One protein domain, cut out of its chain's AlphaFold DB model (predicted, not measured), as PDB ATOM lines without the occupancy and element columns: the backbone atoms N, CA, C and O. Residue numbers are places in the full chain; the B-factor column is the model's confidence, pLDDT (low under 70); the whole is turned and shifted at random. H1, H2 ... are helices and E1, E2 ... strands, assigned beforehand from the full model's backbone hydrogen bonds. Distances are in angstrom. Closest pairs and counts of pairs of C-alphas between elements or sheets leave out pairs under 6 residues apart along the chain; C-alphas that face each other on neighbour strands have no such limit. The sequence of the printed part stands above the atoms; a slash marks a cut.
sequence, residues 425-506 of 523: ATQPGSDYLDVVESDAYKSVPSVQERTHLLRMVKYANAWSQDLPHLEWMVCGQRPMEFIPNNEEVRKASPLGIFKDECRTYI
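AT A GLANCE: This is residues 425 to 506 of the 523 residues of an uncharacterized protein of Fusarium flagelliforme (UniProt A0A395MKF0). A small three-stranded sheet, E1, E2 and E3, has one long helix, H3, packed over one face and running along its strands. Two short helices, H1 and H2, sit near H3 and the edge strand E3, while the short helix H4 ends the printed part far from the middle, beyond a tail. The printed part has 82 residues, with four named helices and three named strands that follow along the chain as H1 H2 H3 E1 E2 E3 H4; helices hold 34 and strands 16 of the 50 residues in named elements, and the class is mixed, helices and strands. The sheet, in the order E1, E2, E3, is antiparallel. The whole is compact, with a radius of gyration of the C-alphas of 12.3 A, and flat, spanning 37 by 33 by 17 A.

IN THESE COORDINATES: E2, residues 478 to 484, is the longest strand at 19.0 A. E1 is residues 472 to 475, 10.2 A, and E3 is residues 490 to 494, 12.9 A. H3, residues 447 to 466, runs 29.2 A from C-alpha 447 at (127.179, 184.099, 175.410) to C-alpha 466 at (152.138, 186.431, 160.407). H1 is residues 433 to 437, 6.1 A, H2 is residues 439 to 443, 5.8 A, and H4 is residues 503 to 506, 5.1 A, ending at (153.695, 176.097, 179.675).

HOW THE PARTS SIT: E1, E2 and E3 form a meander, each strand the antiparallel neighbour of the one before. In the hairpin of E1 and E2, N 480 and O 473 are 2.8 A apart, within hydrogen-bond range. In the hairpin of E2 and E3, N 481 and O 493 are also 2.8 A apart. H3 is on the sheet, making two layers, a helix on one face of a sheet, at a height over the sheet of 7.8 A. It lies over E2 and E3, at 26 degrees to E3 on the local plane, and its closest C-alphas to E3 are those of Asn 461 and Ala 492, 5.5 A apart. H1 only grazes the sheet, with residues 434 to 435. H2 is close to H3 but not clearly touching, the closest C-alphas being those of Tyr 441 and Arg 450 at 6.4 A. H4 is apart from H3, E1 and E2, among others. Every O i to N i+4 pair is within hydrogen-bond range in H1 and H2, and 15 of 16 are in H3; H4 is too short for such a pair.

THE WHOLE: The two farthest C-alphas, those of Pro 428 and Thr 504, are 38.3 A apart. The printed part has no cut, and none of its links is long. Mean pLDDT of the printed part is 81.9; residue 445, residues 485 to 488, residue 498 and residues 500 to 504 are under 70.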
ATOM      1  N   ALA A 425     129.031 185.072 163.628       82.19
ATOM      2  CA  ALA A 425     129.721 183.785 163.597       82.19
ATOM      3  C   ALA A 425     128.797 182.616 163.212       82.19
ATOM      4  O   ALA A 425     129.244 181.678 162.560       82.19
ATOM      5  N   THR A 426     127.509 182.674 163.568       81.62
ATOM      6  CA  THR A 426     126.535 181.611 163.256       81.62
ATOM      7  C   THR A 426     125.867 181.736 161.883       81.62
ATOM      8  O   THR A 426     125.064 180.875 161.517       81.62
ATOM      9  N   GLN A 427     126.160 182.785 161.107       84.81
ATOM     10  CA  GLN A 427     125.592 182.932 159.766       84.81
ATOM     11  C   GLN A 427     126.221 181.947 158.764       84.81
ATOM     12  O   GLN A 427     127.428 181.694 158.817       84.81
ATOM     13  N   PRO A 428     125.436 181.419 157.804       78.00
ATOM     14  CA  PRO A 428     125.975 180.605 156.720       78.00
ATOM     15  C   PRO A 428     127.064 181.357 155.944       78.00
ATOM     16  O   PRO A 428     126.852 182.494 155.526       78.00
ATOM     17  N   GLY A 429     128.212 180.710 155.735       77.00
ATOM     18  CA  GLY A 429     129.367 181.310 155.055       77.00
ATOM     19  C   GLY A 429     130.294 182.126 155.961       77.00
ATOM     20  O   GLY A 429     131.200 182.775 155.451       77.00
ATOM     21  N   SER A 430     130.084 182.102 157.280       82.56
ATOM     22  CA  SER A 430     131.019 182.692 158.236       82.56
ATOM     23  C   SER A 430     132.355 181.945 158.268       82.56
ATOM     24  O   SER A 430     132.387 180.713 158.269       82.56
ATOM     25  N   ASP A 431     133.456 182.689 158.394       78.38
ATOM     26  CA  ASP A 431     134.810 182.135 158.543       78.38
ATOM     27  C   ASP A 431     135.006 181.327 159.838       78.38
ATOM     28  O   ASP A 431     136.010 180.621 159.953       78.38
ATOM     29  N   TYR A 432     134.057 181.427 160.778       81.88
ATOM     30  CA  TYR A 432     134.059 180.779 162.095       81.88
ATOM     31  C   TYR A 432     133.052 179.625 162.208       81.88
ATOM     32  O   TYR A 432     132.784 179.154 163.314       81.88
ATOM     33  N   LEU A 433     132.428 179.202 161.103       79.94
ATOM     34  CA  LEU A 433     131.377 178.182 161.147       79.94
ATOM     35  C   LEU A 433     131.896 176.836 161.685       79.94
ATOM     36  O   LEU A 433     131.220 176.192 162.479       79.94
ATOM     37  N   ASP A 434     133.124 176.470 161.324       80.06
ATOM     38  CA  ASP A 434     133.869 175.323 161.858       80.06
ATOM     39  C   ASP A 434     134.012 175.378 163.387       80.06
ATOM     40  O   ASP A 434     133.762 174.397 164.088       80.06
ATOM     41  N   VAL A 435     134.342 176.554 163.921       81.50
ATOM     42  CA  VAL A 435     134.456 176.790 165.364       81.50
ATOM     43  C   VAL A 435     133.085 176.691 166.027       81.50
ATOM     44  O   VAL A 435     132.957 176.032 167.055       81.50
ATOM     45  N   VAL A 436     132.048 177.301 165.447       82.81
ATOM     46  CA  VAL A 436     130.669 177.259 165.969       82.81
ATOM     47  C   VAL A 436     130.116 175.831 165.999       82.81
ATOM     48  O   VAL A 436     129.354 175.467 166.898       82.81
ATOM     49  N   GLU A 437     130.501 175.007 165.027       82.88
ATOM     50  CA  GLU A 437     130.105 173.606 164.947       82.88
ATOM     51  C   GLU A 437     130.915 172.685 165.876       82.88
ATOM     52  O   GLU A 437     130.482 171.552 166.109       82.88
ATOM     53  N   SER A 438     132.021 173.159 166.457       80.88
ATOM     54  CA  SER A 438     132.853 172.380 167.381       80.88
ATOM     55  C   SER A 438     132.164 172.083 168.719       80.88
ATOM     56  O   SER A 438     131.331 172.852 169.217       80.88
ATOM     57  N   ASP A 439     132.563 170.976 169.350       81.44
ATOM     58  CA  ASP A 439     132.096 170.614 170.692       81.44
ATOM     59  C   ASP A 439     132.519 171.652 171.736       81.44
ATOM     60  O   ASP A 439     131.752 171.944 172.655       81.44
ATOM     61  N   ALA A 440     133.691 172.272 171.557       77.50
ATOM     62  CA  ALA A 440     134.173 173.342 172.422       77.50
ATOM     63  C   ALA A 440     133.205 174.534 172.440       77.50
ATOM     64  O   ALA A 440     132.839 175.008 173.511       77.50
ATOM     65  N   TYR A 441     132.712 174.984 171.282       81.50
ATOM     66  CA  TYR A 441     131.758 176.095 171.218       81.50
ATOM     67  C   TYR A 441     130.369 175.720 171.754       81.50
ATOM     68  O   TYR A 441     129.746 176.489 172.493       81.50
ATOM     69  N   LYS A 442     129.868 174.529 171.402       82.62
ATOM     70  CA  LYS A 442     128.529 174.060 171.805       82.62
ATOM     71  C   LYS A 442     128.410 173.813 173.306       82.62
ATOM     72  O   LYS A 442     127.357 174.084 173.882       82.62
ATOM     73  N   SER A 443     129.484 173.330 173.925       80.25
ATOM     74  CA  SER A 443     129.537 173.021 175.359       80.25
ATOM     75  C   SER A 443     129.669 174.264 176.234       80.25
ATOM     76  O   SER A 443     129.426 174.199 177.437       80.25
ATOM     77  N   VAL A 444     130.027 175.408 175.649       77.50
ATOM     78  CA  VAL A 444     130.096 176.678 176.365       77.50
ATOM     79  C   VAL A 444     128.673 177.224 176.593       77.50
ATOM     80  O   VAL A 444     127.959 177.513 175.621       77.50
ATOM     81  N   PRO A 445     128.239 177.396 177.860       69.19
ATOM     82  CA  PRO A 445     126.844 177.695 178.180       69.19
ATOM     83  C   PRO A 445     126.491 179.184 178.073       69.19
ATOM     84  O   PRO A 445     125.330 179.515 177.837       69.19
ATOM     85  N   SER A 446     127.462 180.089 178.239       77.88
ATOM     86  CA  SER A 446     127.220 181.535 178.262       77.88
ATOM     87  C   SER A 446     127.619 182.213 176.950       77.88
ATOM     88  O   SER A 446     128.529 181.789 176.235       77.88
ATOM     89  N   VAL A 447     126.923 183.300 176.620       75.81
ATOM     90  CA  VAL A 447     127.179 184.099 175.410       75.81
ATOM     91  C   VAL A 447     128.537 184.784 175.503       75.81
ATOM     92  O   VAL A 447     129.258 184.842 174.519       75.81
ATOM     93  N   GLN A 448     128.914 185.218 176.700       73.81
ATOM     94  CA  GLN A 448     130.179 185.871 177.011       73.81
ATOM     95  C   GLN A 448     131.362 184.951 176.723       73.81
ATOM     96  O   GLN A 448     132.315 185.358 176.066       73.81
ATOM     97  N   GLU A 449     131.285 183.697 177.164       77.50
ATOM     98  CA  GLU A 449     132.324 182.706 176.895       77.50
ATOM     99  C   GLU A 449     132.403 182.357 175.403       77.50
ATOM    100  O   GLU A 449     133.497 182.173 174.874       77.50
ATOM    101  N   ARG A 450     131.265 182.336 174.690       80.75
ATOM    102  CA  ARG A 450     131.246 182.164 173.225       80.75
ATOM    103  C   ARG A 450     131.889 183.348 172.509       80.75
ATOM    104  O   ARG A 450     132.706 183.138 171.619       80.75
ATOM    105  N   THR A 451     131.562 184.576 172.902       80.25
ATOM    106  CA  THR A 451     132.173 185.795 172.353       80.25
ATOM    107  C   THR A 451     133.669 185.833 172.645       80.25
ATOM    108  O   THR A 451     134.464 186.142 171.759       80.25
ATOM    109  N   HIS A 452     134.073 185.470 173.862       81.31
ATOM    110  CA  HIS A 452     135.475 185.356 174.242       81.31
ATOM    111  C   HIS A 452     136.209 184.311 173.387       81.31
ATOM    112  O   HIS A 452     137.237 184.635 172.799       81.31
ATOM    113  N   LEU A 453     135.655 183.103 173.230       85.19
ATOM    114  CA  LEU A 453     136.234 182.060 172.380       85.19
ATOM    115  C   LEU A 453     136.401 182.538 170.930       85.19
ATOM    116  O   LEU A 453     137.489 182.416 170.369       85.19
ATOM    117  N   LEU A 454     135.363 183.138 170.339       86.19
ATOM    118  CA  LEU A 454     135.425 183.689 168.979       86.19
ATOM    119  C   LEU A 454     136.496 184.779 168.853       86.19
ATOM    120  O   LEU A 454     137.222 184.829 167.859       86.19
ATOM    121  N   ARG A 455     136.642 185.625 169.877       85.25
ATOM    122  CA  ARG A 455     137.697 186.641 169.936       85.25
ATOM    123  C   ARG A 455     139.089 186.008 169.994       85.25
ATOM    124  O   ARG A 455     139.973 186.474 169.278       85.25
ATOM    125  N   MET A 456     139.287 184.947 170.781       88.06
ATOM    126  CA  MET A 456     140.580 184.251 170.862       88.06
ATOM    127  C   MET A 456     140.928 183.596 169.528       88.06
ATOM    128  O   MET A 456     142.044 183.747 169.043       88.06
ATOM    129  N   VAL A 457     139.954 182.951 168.879       89.69
ATOM    130  CA  VAL A 457     140.131 182.372 167.539       89.69
ATOM    131  C   VAL A 457     140.483 183.452 166.516       89.69
ATOM    132  O   VAL A 457     141.384 183.255 165.703       89.69
ATOM    133  N   LYS A 458     139.836 184.623 166.571       89.00
ATOM    134  CA  LYS A 458     140.177 185.769 165.716       89.00
ATOM    135  C   LYS A 458     141.630 186.208 165.914       89.00
ATOM    136  O   LYS A 458     142.338 186.377 164.923       89.00
ATOM    137  N   TYR A 459     142.086 186.379 167.157       90.19
ATOM    138  CA  TYR A 459     143.482 186.742 167.422       90.19
ATOM    139  C   TYR A 459     144.456 185.648 166.988       90.19
ATOM    140  O   TYR A 459     145.479 185.961 166.382       90.19
ATOM    141  N   ALA A 460     144.133 184.380 167.242       92.31
ATOM    142  CA  ALA A 460     144.979 183.254 166.879       92.31
ATOM    143  C   ALA A 460     145.133 183.098 165.360       92.31
ATOM    144  O   ALA A 460     146.251 182.963 164.867       92.31
ATOM    145  N   ASN A 461     144.040 183.222 164.602       91.94
ATOM    146  CA  ASN A 461     144.082 183.252 163.136       91.94
ATOM    147  C   ASN A 461     144.920 184.421 162.603       91.94
ATOM    148  O   ASN A 461     145.604 184.295 161.592       91.94
ATOM    149  N   ALA A 462     144.881 185.573 163.272       92.44
ATOM    150  CA  ALA A 462     145.686 186.714 162.865       92.44
ATOM    151  C   ALA A 462     147.188 186.472 163.124       92.44
ATOM    152  O   ALA A 462     148.026 186.840 162.305       92.44
ATOM    153  N   TRP A 463     147.534 185.793 164.222       93.81
ATOM    154  CA  TRP A 463     148.904 185.359 164.505       93.81
ATOM    155  C   TRP A 463     149.423 184.320 163.504       93.81
ATOM    156  O   TRP A 463     150.561 184.448 163.054       93.81
ATOM    157  N   SER A 464     148.618 183.326 163.108       91.88
ATOM    158  CA  SER A 464     149.057 182.301 162.144       91.88
ATOM    159  C   SER A 464     149.332 182.851 160.746       91.88
ATOM    160  O   SER A 464     150.172 182.308 160.031       91.88
ATOM    161  N   GLN A 465     148.677 183.950 160.359       91.00
ATOM    162  CA  GLN A 465     148.982 184.657 159.111       91.00
ATOM    163  C   GLN A 465     150.390 185.267 159.125       91.00
ATOM    164  O   GLN A 465     151.090 185.234 158.112       91.00
ATOM    165  N   ASP A 466     150.824 185.799 160.270       92.12
ATOM    166  CA  ASP A 466     152.138 186.431 160.407       92.12
ATOM    167  C   ASP A 466     153.255 185.409 160.684       92.12
ATOM    168  O   ASP A 466     154.409 185.622 160.284       92.12
ATOM    169  N   LEU A 467     152.914 184.296 161.339       93.06
ATOM    170  CA  LEU A 467     153.824 183.249 161.804       93.06
ATOM    171  C   LEU A 467     153.510 181.905 161.116       93.06
ATOM    172  O   LEU A 467     152.726 181.106 161.629       93.06
ATOM    173  N   PRO A 468     154.148 181.605 159.970       88.62
ATOM    174  CA  PRO A 468     153.758 180.481 159.113       88.62
ATOM    175  C   PRO A 468     154.026 179.097 159.724       88.62
ATOM    176  O   PRO A 468     153.439 178.103 159.294       88.62
ATOM    177  N   HIS A 469     154.929 179.010 160.703       91.94
ATOM    178  CA  HIS A 469     155.304 177.758 161.363       91.94
ATOM    179  C   HIS A 469     154.647 177.566 162.729       91.94
ATOM    180  O   HIS A 469     154.940 176.570 163.384       91.94
ATOM    181  N   LEU A 470     153.730 178.452 163.131       93.50
ATOM    182  CA  LEU A 470     153.041 178.346 164.411       93.50
ATOM    183  C   LEU A 470     152.205 177.053 164.454       93.50
ATOM    184  O   LEU A 470     151.393 176.790 163.561       93.50
ATOM    185  N   GLU A 471     152.465 176.222 165.462       92.44
ATOM    186  CA  GLU A 471     151.837 174.912 165.687       92.44
ATOM    187  C   GLU A 471     150.757 175.008 166.767       92.44
ATOM    188  O   GLU A 471     149.665 174.469 166.599       92.44
ATOM    189  N   TRP A 472     151.036 175.750 167.843       91.38
ATOM    190  CA  TRP A 472     150.063 176.042 168.890       91.38
ATOM    191  C   TRP A 472     150.307 177.412 169.523       91.38
ATOM    192  O   TRP A 472     151.426 177.941 169.503       91.38
ATOM    193  N   MET A 473     149.255 177.973 170.119       92.25
ATOM    194  CA  MET A 473     149.378 179.141 170.982       92.25
ATOM    195  C   MET A 473     148.408 179.142 172.164       92.25
ATOM    196  O   MET A 473     147.360 178.510 172.100       92.25
ATOM    197  N   VAL A 474     148.730 179.871 173.230       90.00
ATOM    198  CA  VAL A 474     147.796 180.176 174.327       90.00
ATOM    199  C   VAL A 474     147.554 181.682 174.360       90.00
ATOM    200  O   VAL A 474     148.504 182.460 174.457       90.00
ATOM    201  N   CYS A 475     146.286 182.087 174.276       88.62
ATOM    202  CA  CYS A 475     145.825 183.461 174.498       88.62
ATOM    203  C   CYS A 475     144.490 183.446 175.249       88.62
ATOM    204  O   CYS A 475     143.659 182.570 175.014       88.62
ATOM    205  N   GLY A 476     144.293 184.389 176.169       82.94
ATOM    206  CA  GLY A 476     143.087 184.514 176.990       82.94
ATOM    207  C   GLY A 476     142.646 183.225 177.685       82.94
ATOM    208  O   GLY A 476     141.470 182.889 177.636       82.94
ATOM    209  N   GLN A 477     143.576 182.464 178.279       80.50
ATOM    210  CA  GLN A 477     143.290 181.161 178.914       80.50
ATOM    211  C   GLN A 477     142.667 180.126 177.948       80.50
ATOM    212  O   GLN A 477     141.907 179.245 178.356       80.50
ATOM    213  N   ARG A 478     142.941 180.243 176.642       85.38
ATOM    214  CA  ARG A 478     142.518 179.281 175.620       85.38
ATOM    215  C   ARG A 478     143.732 178.750 174.860       85.38
ATOM    216  O   ARG A 478     144.348 179.497 174.096       85.38
ATOM    217  N   PRO A 479     144.062 177.463 175.036       88.38
ATOM    218  CA  PRO A 479     145.027 176.781 174.194       88.38
ATOM    219  C   PRO A 479     144.416 176.519 172.815       88.38
ATOM    220  O   PRO A 479     143.303 176.002 172.697       88.38
ATOM    221  N   MET A 480     145.152 176.891 171.777       90.19
ATOM    222  CA  MET A 480     144.759 176.804 170.377       90.19
ATOM    223  C   MET A 480     145.789 175.989 169.605       90.19
ATOM    224  O   MET A 480     146.991 176.227 169.728       90.19
ATOM    225  N   GLU A 481     145.317 175.085 168.760       91.19
ATOM    226  CA  GLU A 481     146.116 174.417 167.738       91.19
ATOM    227  C   GLU A 481     145.807 174.977 166.351       91.19
ATOM    228  O   GLU A 481     144.742 175.550 166.110       91.19
ATOM    229  N   PHE A 482     146.748 174.805 165.426       90.56
ATOM    230  CA  PHE A 482     146.597 175.247 164.045       90.56
ATOM    231  C   PHE A 482     146.444 174.060 163.104       90.56
ATOM    232  O   PHE A 482     147.418 173.401 162.737       90.56
ATOM    233  N   ILE A 483     145.206 173.817 162.679       82.69
ATOM    234  CA  ILE A 483     144.859 172.696 161.808       82.69
ATOM    235  C   ILE A 483     144.859 173.190 160.353       82.69
ATOM    236  O   ILE A 483     144.225 174.208 160.055       82.69
ATOM    237  N   PRO A 484     145.555 172.510 159.423       78.19
ATOM    238  CA  PRO A 484     145.431 172.813 158.003       78.19
ATOM    239  C   PRO A 484     144.009 172.490 157.529       78.19
ATOM    240  O   PRO A 484     143.514 171.381 157.732       78.19
ATOM    241  N   ASN A 485     143.350 173.452 156.893       69.25
ATOM    242  CA  ASN A 485     142.072 173.218 156.235       69.25
ATOM    243  C   ASN A 485     142.273 172.561 154.852       69.25
ATOM    244  O   ASN A 485     143.397 172.358 154.388       69.25
ATOM    245  N   ASN A 486     141.167 172.263 154.161       64.31
ATOM    246  CA  ASN A 486     141.175 171.667 152.815       64.31
ATOM    247  C   ASN A 486     141.887 172.521 151.741       64.31
ATOM    248  O   ASN A 486     142.152 172.022 150.651       64.31
ATOM    249  N   GLU A 487     142.184 173.788 152.034       65.50
ATOM    250  CA  GLU A 487     142.891 174.741 151.171       65.50
ATOM    251  C   GLU A 487     144.334 175.004 151.657       65.50
ATOM    252  O   GLU A 487     144.952 175.983 151.250       65.50
ATOM    253  N   GLU A 488     144.865 174.156 152.552       66.50
ATOM    254  CA  GLU A 488     146.168 174.291 153.234       66.50
ATOM    255  C   GLU A 488     146.328 175.552 154.107       66.50
ATOM    256  O   GLU A 488     147.397 175.805 154.670       66.50
ATOM    257  N   VAL A 489     145.258 176.325 154.306       72.69
ATOM    258  CA  VAL A 489     145.230 177.457 155.232       72.69
ATOM    259  C   VAL A 489     145.087 176.926 156.656       72.69
ATOM    260  O   VAL A 489     144.143 176.210 156.985       72.69
ATOM    261  N   ARG A 490     146.031 177.291 157.526       81.19
ATOM    262  CA  ARG A 490     146.008 176.914 158.942       81.19
ATOM    263  C   ARG A 490     145.028 177.787 159.721       81.19
ATOM    264  O   ARG A 490     145.277 178.982 159.895       81.19
ATOM    265  N   LYS A 491     143.946 177.184 160.212       86.19
ATOM    266  CA  LYS A 491     142.971 177.845 161.086       86.19
ATOM    267  C   LYS A 491     143.173 177.434 162.540       86.19
ATOM    268  O   LYS A 491     143.509 176.287 162.830       86.19
ATOM    269  N   ALA A 492     142.965 178.389 163.437       90.75
ATOM    270  CA  ALA A 492     142.985 178.177 164.872       90.75
ATOM    271  C   ALA A 492     141.763 177.364 165.314       90.75
ATOM    272  O   ALA A 492     140.627 177.715 164.989       90.75
ATOM    273  N   SER A 493     142.008 176.321 166.098       88.50
ATOM    274  CA  SER A 493     140.997 175.491 166.743       88.50
ATOM    275  C   SER A 493     141.314 175.373 168.236       88.50
ATOM    276  O   SER A 493     142.481 175.184 168.583       88.50
ATOM    277  N   PRO A 494     140.327 175.488 169.140       87.25
ATOM    278  CA  PRO A 494     140.559 175.276 170.564       87.25
ATOM    279  C   PRO A 494     140.926 173.815 170.850       87.25
ATOM    280  O   PRO A 494     140.244 172.901 170.392       87.25
ATOM    281  N   LEU A 495     141.968 173.603 171.656       82.75
ATOM    282  CA  LEU A 495     142.425 172.267 172.070       82.75
ATOM    283  C   LEU A 495     141.517 171.613 173.124       82.75
ATOM    284  O   LEU A 495     141.542 170.398 173.298       82.75
ATOM    285  N   GLY A 496     140.726 172.412 173.841       78.25
ATOM    286  CA  GLY A 496     139.888 171.953 174.942       78.25
ATOM    287  C   GLY A 496     138.535 172.651 174.989       78.25
ATOM    288  O   GLY A 496     138.327 173.728 174.425       78.25
ATOM    289  N   ILE A 497     137.596 172.018 175.692       75.06
ATOM    290  CA  ILE A 497     136.229 172.527 175.862       75.06
ATOM    291  C   ILE A 497     136.219 173.760 176.772       75.06
ATOM    292  O   ILE A 497     135.557 174.766 176.494       75.06
ATOM    293  N   PHE A 498     136.983 173.697 177.856       69.81
ATOM    294  CA  PHE A 498     137.029 174.731 178.878       69.81
ATOM    295  C   PHE A 498     138.207 175.676 178.669       69.81
ATOM    296  O   PHE A 498     139.094 175.434 177.848       69.81
ATOM    297  N   LYS A 499     138.165 176.801 179.383       74.56
ATOM    298  CA  LYS A 499     139.368 177.597 179.595       74.56
ATOM    299  C   LYS A 499     140.375 176.743 180.349       74.56
ATOM    300  O   LYS A 499     139.996 175.981 181.232       74.56
ATOM    301  N   ASP A 500     141.629 176.889 179.980       69.44
ATOM    302  CA  ASP A 500     142.750 176.247 180.634       69.44
ATOM    303  C   ASP A 500     143.907 177.234 180.581       69.44
ATOM    304  O   ASP A 500     144.314 177.708 179.515       69.44
ATOM    305  N   GLU A 501     144.419 177.582 181.752       65.50
ATOM    306  CA  GLU A 501     145.581 178.453 181.856       65.50
ATOM    307  C   GLU A 501     146.850 177.764 181.344       65.50
ATOM    308  O   GLU A 501     147.866 178.422 181.125       65.50
ATOM    309  N   CYS A 502     146.790 176.440 181.145       69.69
ATOM    310  CA  CYS A 502     147.846 175.596 180.611       69.69
ATOM    311  C   CYS A 502     149.166 175.778 181.365       69.69
ATOM    312  O   CYS A 502     150.236 175.547 180.813       69.69
ATOM    313  N   ARG A 503     149.110 176.196 182.636       68.44
ATOM    314  CA  ARG A 503     150.280 176.605 183.422       68.44
ATOM    315  C   ARG A 503     151.322 175.501 183.497       68.44
ATOM    316  O   ARG A 503     152.481 175.727 183.164       68.44
ATOM    317  N   THR A 504     150.903 174.302 183.891       63.88
ATOM    318  CA  THR A 504     151.779 173.129 184.002       63.88
ATOM    319  C   THR A 504     152.375 172.753 182.647       63.88
ATOM    320  O   THR A 504     153.555 172.421 182.556       63.88
ATOM    321  N   TYR A 505     151.596 172.870 181.569       71.00
ATOM    322  CA  TYR A 505     152.068 172.629 180.209       71.00
ATOM    323  C   TYR A 505     153.071 173.694 179.740       71.00
ATOM    324  O   TYR A 505     154.131 173.350 179.219       71.00
ATOM    325  N   ILE A 506     152.791 174.978 179.969       74.12
ATOM    326  CA  ILE A 506     153.695 176.097 179.675       74.12
ATOM    327  C   ILE A 506     154.998 175.911 180.456       74.12
ATOM    328  O   ILE A 506     156.078 175.959 179.873       74.12
TER     329      ILE A 506